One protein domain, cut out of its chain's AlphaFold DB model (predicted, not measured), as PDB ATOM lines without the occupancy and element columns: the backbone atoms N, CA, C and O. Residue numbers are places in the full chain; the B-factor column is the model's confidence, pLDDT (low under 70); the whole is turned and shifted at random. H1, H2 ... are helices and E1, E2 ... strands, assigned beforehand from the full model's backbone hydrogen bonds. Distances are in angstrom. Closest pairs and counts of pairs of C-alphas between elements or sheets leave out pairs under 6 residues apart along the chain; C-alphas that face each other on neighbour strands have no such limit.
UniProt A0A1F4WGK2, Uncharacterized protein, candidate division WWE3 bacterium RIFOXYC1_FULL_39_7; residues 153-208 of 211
ATOM      1  N   GLN A 153       6.111  10.928  -5.667       89.25
ATOM      2  CA  GLN A 153       5.119   9.944  -5.255       89.25
ATOM      3  C   GLN A 153       3.718  10.268  -5.797       89.25
ATOM      4  O   GLN A 153       3.050   9.369  -6.306       89.25
ATOM      5  N   ASP A 154       3.298  11.537  -5.764       92.06
ATOM      6  CA  ASP A 154       2.003  11.964  -6.315       92.06
ATOM      7  C   ASP A 154       1.953  11.756  -7.836       92.06
ATOM      8  O   ASP A 154       0.979  11.230  -8.374       92.06
ATOM      9  N   ARG A 155       3.033  12.113  -8.550       90.81
ATOM     10  CA  ARG A 155       3.117  11.958 -10.016       90.81
ATOM     11  C   ARG A 155       3.014  10.505 -10.463       90.81
ATOM     12  O   ARG A 155       2.468  10.230 -11.531       90.81
ATOM     13  N   TYR A 156       3.535   9.586  -9.657       94.06
ATOM     14  CA  TYR A 156       3.559   8.162  -9.962       94.06
ATOM     15  C   TYR A 156       2.486   7.364  -9.214       94.06
ATOM     16  O   TYR A 156       2.492   6.135  -9.277       94.06
ATOM     17  N   GLU A 157       1.504   8.010  -8.574       95.25
ATOM     18  CA  GLU A 157       0.439   7.313  -7.840       95.25
ATOM     19  C   GLU A 157      -0.321   6.304  -8.722       95.25
ATOM     20  O   GLU A 157      -0.716   5.236  -8.246       95.25
ATOM     21  N   TRP A 158      -0.468   6.597 -10.017       94.50
ATOM     22  CA  TRP A 158      -1.115   5.727 -11.004       94.50
ATOM     23  C   TRP A 158      -0.365   4.413 -11.266       94.50
ATOM     24  O   TRP A 158      -0.975   3.468 -11.757       94.50
ATOM     25  N   VAL A 159       0.925   4.322 -10.927       95.62
ATOM     26  CA  VAL A 159       1.732   3.115 -11.133       95.62
ATOM     27  C   VAL A 159       1.339   2.068 -10.100       95.62
ATOM     28  O   VAL A 159       1.693   2.190  -8.920       95.62
ATOM     29  N   LYS A 160       0.591   1.043 -10.521       95.44
ATOM     30  CA  LYS A 160       0.123  -0.031  -9.629       95.44
ATOM     31  C   LYS A 160       0.719  -1.394  -9.970       95.44
ATOM     32  O   LYS A 160       0.806  -2.229  -9.070       95.44
ATOM     33  N   THR A 161       1.148  -1.612 -11.214       96.25
ATOM     34  CA  THR A 161       1.700  -2.897 -11.672       96.25
ATOM     35  C   THR A 161       3.105  -2.771 -12.264       96.25
ATOM     36  O   THR A 161       3.629  -1.675 -12.473       96.25
ATOM     37  N   TYR A 162       3.720  -3.920 -12.561       96.44
ATOM     38  CA  TYR A 162       4.980  -3.984 -13.297       96.44
ATOM     39  C   TYR A 162       4.874  -3.316 -14.679       96.44
ATOM     40  O   TYR A 162       5.753  -2.546 -15.054       96.44
ATOM     41  N   GLU A 163       3.786  -3.544 -15.415       96.75
ATOM     42  CA  GLU A 163       3.564  -2.963 -16.745       96.75
ATOM     43  C   GLU A 163       3.415  -1.443 -16.683       96.75
ATOM     44  O   GLU A 163       3.905  -0.737 -17.566       96.75
ATOM     45  N   ASP A 164       2.767  -0.926 -15.637       96.38
ATOM     46  CA  ASP A 164       2.705   0.513 -15.391       96.38
ATOM     47  C   ASP A 164       4.093   1.077 -15.088       96.38
ATOM     48  O   ASP A 164       4.468   2.118 -15.623       96.38
ATOM     49  N   CYS A 165       4.882   0.366 -14.278       96.62
ATOM     50  CA  CYS A 165       6.240   0.775 -13.942       96.62
ATOM     51  C   CYS A 165       7.120   0.859 -15.193       96.62
ATOM     52  O   CYS A 165       7.812   1.855 -15.383       96.62
ATOM     53  N   VAL A 166       7.039  -0.126 -16.095       96.12
ATOM     54  CA  VAL A 166       7.775  -0.110 -17.371       96.12
ATOM     55  C   VAL A 166       7.418   1.133 -18.196       96.12
ATOM     56  O   VAL A 166       8.305   1.754 -18.776       96.12
ATOM     57  N   LYS A 167       6.137   1.532 -18.223       96.44
ATOM     58  CA  LYS A 167       5.675   2.753 -18.912       96.44
ATOM     59  C   LYS A 167       6.111   4.042 -18.212       96.44
ATOM     60  O   LYS A 167       6.190   5.081 -18.857       96.44
ATOM     61  N   ALA A 168       6.335   3.987 -16.902       94.75
ATOM     62  CA  ALA A 168       6.715   5.127 -16.077       94.75
ATOM     63  C   ALA A 168       8.204   5.499 -16.191       94.75
ATOM     64  O   ALA A 168       8.576   6.596 -15.773       94.75
ATOM     65  N   ILE A 169       9.043   4.612 -16.740       93.75
ATOM     66  CA  ILE A 169      10.474   4.865 -16.945       93.75
ATOM     67  C   ILE A 169      10.664   5.999 -17.954       93.75
ATOM     68  O   ILE A 169      10.114   5.972 -19.056       93.75
ATOM     69  N   GLY A 170      11.485   6.984 -17.595       89.12
ATOM     70  CA  GLY A 170      11.725   8.140 -18.448       89.12
ATOM     71  C   GLY A 170      12.655   9.166 -17.817       89.12
ATOM     72  O   GLY A 170      13.630   8.814 -17.160       89.12
ATOM     73  N   HIS A 171      12.345  10.445 -18.041       85.69
ATOM     74  CA  HIS A 171      13.159  11.573 -17.585       85.69
ATOM     75  C   HIS A 171      13.390  11.577 -16.064       85.69
ATOM     76  O   HIS A 171      14.506  11.818 -15.616       85.69
ATOM     77  N   ASP A 172      12.362  11.243 -15.281       86.06
ATOM     78  CA  ASP A 172      12.440  11.234 -13.814       86.06
ATOM     79  C   ASP A 172      13.140   9.969 -13.265       86.06
ATOM     80  O   ASP A 172      13.244   9.785 -12.053       86.06
ATOM     81  N   GLY A 173      13.627   9.089 -14.150       89.62
ATOM     82  CA  GLY A 173      14.383   7.888 -13.816       89.62
ATOM     83  C   GLY A 173      13.582   6.596 -13.975       89.62
ATOM     84  O   GLY A 173      12.784   6.432 -14.901       89.62
ATOM     85  N   GLY A 174      13.829   5.661 -13.060       91.06
ATOM     86  CA  GLY A 174      13.327   4.291 -13.115       91.06
ATOM     87  C   GLY A 174      14.270   3.335 -13.853       91.06
ATOM     88  O   GLY A 174      15.126   3.743 -14.638       91.06
ATOM     89  N   GLN A 175      14.149   2.040 -13.561       94.88
ATOM     90  CA  GLN A 175      15.080   1.027 -14.051       94.88
ATOM     91  C   GLN A 175      14.412  -0.339 -14.219       94.88
ATOM     92  O   GLN A 175      13.627  -0.771 -13.379       94.88
ATOM     93  N   LEU A 176      14.801  -1.065 -15.269       95.19
ATOM     94  CA  LEU A 176      14.484  -2.484 -15.430       95.19
ATOM     95  C   LEU A 176      15.649  -3.361 -14.970       95.19
ATOM     96  O   LEU A 176      16.821  -3.032 -15.173       95.19
ATOM     97  N   SER A 177      15.326  -4.521 -14.398       92.81
ATOM     98  CA  SER A 177      16.300  -5.592 -14.196       92.81
ATOM     99  C   SER A 177      16.936  -5.986 -15.528       92.81
ATOM    100  O   SER A 177      16.241  -6.094 -16.541       92.81
ATOM    101  N   SER A 178      18.240  -6.259 -15.522       93.12
ATOM    102  CA  SER A 178      18.965  -6.644 -16.732       93.12
ATOM    103  C   SER A 178      18.504  -7.994 -17.290       93.12
ATOM    104  O   SER A 178      18.031  -8.870 -16.562       93.12
ATOM    105  N   GLU A 179      18.726  -8.210 -18.586       93.62
ATOM    106  CA  GLU A 179      18.420  -9.497 -19.217       93.62
ATOM    107  C   GLU A 179      19.244 -10.644 -18.606       93.62
ATOM    108  O   GLU A 179      18.741 -11.745 -18.410       93.62
ATOM    109  N   GLN A 180      20.486 -10.375 -18.190       93.88
ATOM    110  CA  GLN A 180      21.309 -11.350 -17.470       93.88
ATOM    111  C   GLN A 180      20.690 -11.748 -16.119       93.88
ATOM    112  O   GLN A 180      20.763 -12.911 -15.719       93.88
ATOM    113  N   TYR A 181      20.085 -10.798 -15.397       91.81
ATOM    114  CA  TYR A 181      19.366 -11.096 -14.157       91.81
ATOM    115  C   TYR A 181      18.165 -12.004 -14.433       91.81
ATOM    116  O   TYR A 181      17.979 -13.005 -13.733       91.81
ATOM    117  N   TYR A 182      17.404 -11.703 -15.489       94.19
ATOM    118  CA  TYR A 182      16.275 -12.524 -15.917       94.19
ATOM    119  C   TYR A 182      16.713 -13.946 -16.288       94.19
ATOM    120  O   TYR A 182      16.171 -14.903 -15.751       94.19
ATOM    121  N   GLN A 183      17.762 -14.110 -17.095       94.56
ATOM    122  CA  GLN A 183      18.282 -15.432 -17.474       94.56
ATOM    123  C   GLN A 183      18.694 -16.294 -16.271       94.56
ATOM    124  O   GLN A 183      18.583 -17.516 -16.315       94.56
ATOM    125  N   ARG A 184      19.165 -15.670 -15.183       94.88
ATOM    126  CA  ARG A 184      19.590 -16.374 -13.964       94.88
ATOM    127  C   ARG A 184      18.448 -16.727 -13.019       94.88
ATOM    128  O   ARG A 184      18.572 -17.693 -12.272       94.88
ATOM    129  N   THR A 185      17.403 -15.908 -12.971       93.44
ATOM    130  CA  THR A 185      16.371 -15.980 -11.921       93.44
ATOM    131  C   THR A 185      14.983 -16.320 -12.452       93.44
ATOM    132  O   THR A 185      14.138 -16.770 -11.685       93.44
ATOM    133  N   GLY A 186      14.734 -16.090 -13.741       93.44
ATOM    134  CA  GLY A 186      13.407 -16.106 -14.350       93.44
ATOM    135  C   GLY A 186      12.517 -14.934 -13.925       93.44
ATOM    136  O   GLY A 186      11.320 -14.973 -14.179       93.44
ATOM    137  N   ILE A 187      13.066 -13.911 -13.256       93.31
ATOM    138  CA  ILE A 187      12.299 -12.812 -12.657       93.31
ATOM    139  C   ILE A 187      12.628 -11.502 -13.370       93.31
ATOM    140  O   ILE A 187      13.799 -11.133 -13.480       93.31
ATOM    141  N   ARG A 188      11.595 -10.770 -13.805       95.81
ATOM    142  CA  ARG A 188      11.730  -9.372 -14.226       95.81
ATOM    143  C   ARG A 188      11.298  -8.437 -13.105       95.81
ATOM    144  O   ARG A 188      10.267  -8.651 -12.465       95.81
ATOM    145  N   LYS A 189      12.103  -7.403 -12.873       96.06
ATOM    146  CA  LYS A 189      11.827  -6.342 -11.906       96.06
ATOM    147  C   LYS A 189      11.854  -4.986 -12.583       96.06
ATOM    148  O   LYS A 189      12.647  -4.761 -13.495       96.06
ATOM    149  N   CYS A 190      10.999  -4.095 -12.114       96.12
ATOM    150  CA  CYS A 190      10.987  -2.697 -12.502       96.12
ATOM    151  C   CYS A 190      11.007  -1.844 -11.239       96.12
ATOM    152  O   CYS A 190      10.204  -2.069 -10.339       96.12
ATOM    153  N   VAL A 191      11.926  -0.889 -11.168       96.25
ATOM    154  CA  VAL A 191      11.961   0.142 -10.134       96.25
ATOM    155  C   VAL A 191      11.402   1.415 -10.748       96.25
ATOM    156  O   VAL A 191      11.947   1.909 -11.735       96.25
ATOM    157  N   SER A 192      10.307   1.930 -10.199       95.31
ATOM    158  CA  SER A 192       9.696   3.178 -10.647       95.31
ATOM    159  C   SER A 192      10.525   4.391 -10.198       95.31
ATOM    160  O   SER A 192      11.310   4.287  -9.251       95.31
ATOM    161  N   PRO A 193      10.340   5.563 -10.831       94.00
ATOM    162  CA  PRO A 193      11.032   6.802 -10.453       94.00
ATOM    163  C   PRO A 193      10.882   7.194  -8.975       94.00
ATOM    164  O   PRO A 193      11.806   7.716  -8.360       94.00
ATOM    165  N   ASP A 194       9.743   6.874  -8.361       93.75
ATOM    166  CA  ASP A 194       9.480   7.093  -6.936       93.75
ATOM    167  C   ASP A 194       9.968   5.940  -6.030       93.75
ATOM    168  O   ASP A 194       9.531   5.806  -4.887       93.75
ATOM    169  N   SER A 195      10.913   5.124  -6.513       93.62
ATOM    170  CA  SER A 195      11.624   4.084  -5.751       93.62
ATOM    171  C   SER A 195      10.761   2.914  -5.252       93.62
ATOM    172  O   SER A 195      11.061   2.302  -4.219       93.62
ATOM    173  N   ARG A 196       9.701   2.557  -5.986       95.12
ATOM    174  CA  ARG A 196       8.931   1.329  -5.742       95.12
ATOM    175  C   ARG A 196       9.370   0.241  -6.712       95.12
ATOM    176  O   ARG A 196       9.496   0.477  -7.905       95.12
ATOM    177  N   GLU A 197       9.615  -0.957  -6.199       96.69
ATOM    178  CA  GLU A 197       9.989  -2.120  -6.997       96.69
ATOM    179  C   GLU A 197       8.769  -3.015  -7.239       96.69
ATOM    180  O   GLU A 197       8.108  -3.464  -6.299       96.69
ATOM    181  N   PHE A 198       8.521  -3.310  -8.508       96.88
ATOM    182  CA  PHE A 198       7.478  -4.195  -9.004       96.88
ATOM    183  C   PHE A 198       8.122  -5.439  -9.608       96.88
ATOM    184  O   PHE A 198       9.156  -5.360 -10.272       96.88
ATOM    185  N   THR A 199       7.500  -6.597  -9.399       96.38
ATOM    186  CA  THR A 199       7.920  -7.862 -10.013       96.38
ATOM    187  C   THR A 199       6.869  -8.300 -11.024       96.38
ATOM    188  O   THR A 199       5.686  -8.321 -10.699       96.38
ATOM    189  N   GLU A 200       7.297  -8.667 -12.229       96.38
ATOM    190  CA  GLU A 200       6.401  -9.142 -13.288       96.38
ATOM    191  C   GLU A 200       5.544 -10.326 -12.807       96.38
ATOM    192  O   GLU A 200       6.040 -11.257 -12.166       96.38
ATOM    193  N   GLY A 201       4.236 -10.259 -13.071       93.00
ATOM    194  CA  GLY A 201       3.267 -11.276 -12.652       93.00
ATOM    195  C   GLY A 201       2.948 -11.315 -11.150       93.00
ATOM    196  O   GLY A 201       2.231 -12.218 -10.720       93.00
ATOM    197  N   LYS A 202       3.453 -10.372 -10.339       93.31
ATOM    198  CA  LYS A 202       3.093 -10.232  -8.919       93.31
ATOM    199  C   LYS A 202       2.340  -8.934  -8.667       93.31
ATOM    200  O   LYS A 202       2.675  -7.890  -9.218       93.31
ATOM    201  N   GLU A 203       1.348  -9.003  -7.788       91.00
ATOM    202  CA  GLU A 203       0.631  -7.821  -7.323       91.00
ATOM    203  C   GLU A 203       1.425  -7.056  -6.261       91.00
ATOM    204  O   GLU A 203       2.149  -7.638  -5.448       91.00
ATOM    205  N   GLY A 204       1.229  -5.739  -6.244       91.00
ATOM    206  CA  GLY A 204       1.841  -4.845  -5.271       91.00
ATOM    207  C   GLY A 204       3.295  -4.496  -5.583       91.00
ATOM    208  O   GLY A 204       3.830  -4.776  -6.655       91.00
ATOM    209  N   TRP A 205       3.925  -3.826  -4.623       94.88
ATOM    210  CA  TRP A 205       5.292  -3.336  -4.731       94.88
ATOM    211  C   TRP A 205       6.001  -3.416  -3.383       94.88
ATOM    212  O   TRP A 205       5.367  -3.476  -2.328       94.88
ATOM    213  N   VAL A 206       7.330  -3.385  -3.422       94.38
ATOM    214  CA  VAL A 206       8.181  -3.235  -2.237       94.38
ATOM    215  C   VAL A 206       9.036  -1.983  -2.370       94.38
ATOM    216  O   VAL A 206       9.301  -1.520  -3.478       94.38
ATOM    217  N   LYS A 207       9.452  -1.386  -1.250       92.06
ATOM    218  CA  LYS A 207      10.385  -0.257  -1.305       92.06
ATOM    219  C   LYS A 207      11.707  -0.754  -1.889       92.06
ATOM    220  O   LYS A 207      12.263  -1.721  -1.368       92.06
ATOM    221  N   ALA A 208      12.200  -0.104  -2.940       86.75
ATOM    222  CA  ALA A 208      13.500  -0.439  -3.496       86.75
ATOM    223  C   ALA A 208      14.575  -0.204  -2.422       86.75
ATOM    224  O   ALA A 208      14.659   0.871  -1.823       86.75
TER     225      ALA A 208
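AT A GLANCE: This is residues 153 to 208 of the 211 residues of an uncharacterized protein of candidate division WWE3 bacterium RIFOXYC1_FULL_39_7 (UniProt A0A1F4WGK2). Little regular structure is here: a small hairpin of strands E1 and E2, with helix H1 packed on it and helix H2 at one end of the longest axis, away from the first residues. Short antiparallel pairings add residues 175 to 176 beside E1 and 206 to 207 beside E2. The 56 printed residues, 21 in named elements, run H1, H2, E1, E2, mixed in class; the whole is compact, radius of gyration of the C-alphas 10.7 A, spanning 34 by 23 by 17 A.

HOW THE PARTS SIT: Start at H1, residues 162 to 168; it is apart from H2, residues 179 to 185. Its closest C-alphas to E1, residues 189 to 191, are Cys 165 and Cys 190, 6.1 A; to E2, residues 196 to 199, Tyr 162 and Phe 198, 5.0 A. In the antiparallel hairpin E1 and E2, find N 190 and O 198 within hydrogen-bond range, 2.9 A. In both helices every O i to N i+4 pair is within range.

IN THESE COORDINATES: Find C-alpha 162 at (4.980, -3.984, -13.297); H1 runs 9.7 A, H2 10.0 A, E1 6.7 A, and E2 10.2 A to C-alpha 199 at (7.920, -7.862, -10.013).

THE WHOLE: The C-alphas farthest apart are Asp 154 and Arg 184, 34.2 A. The printed part has no cut, no link is long, and no printed residue is under 70 in pLDDT.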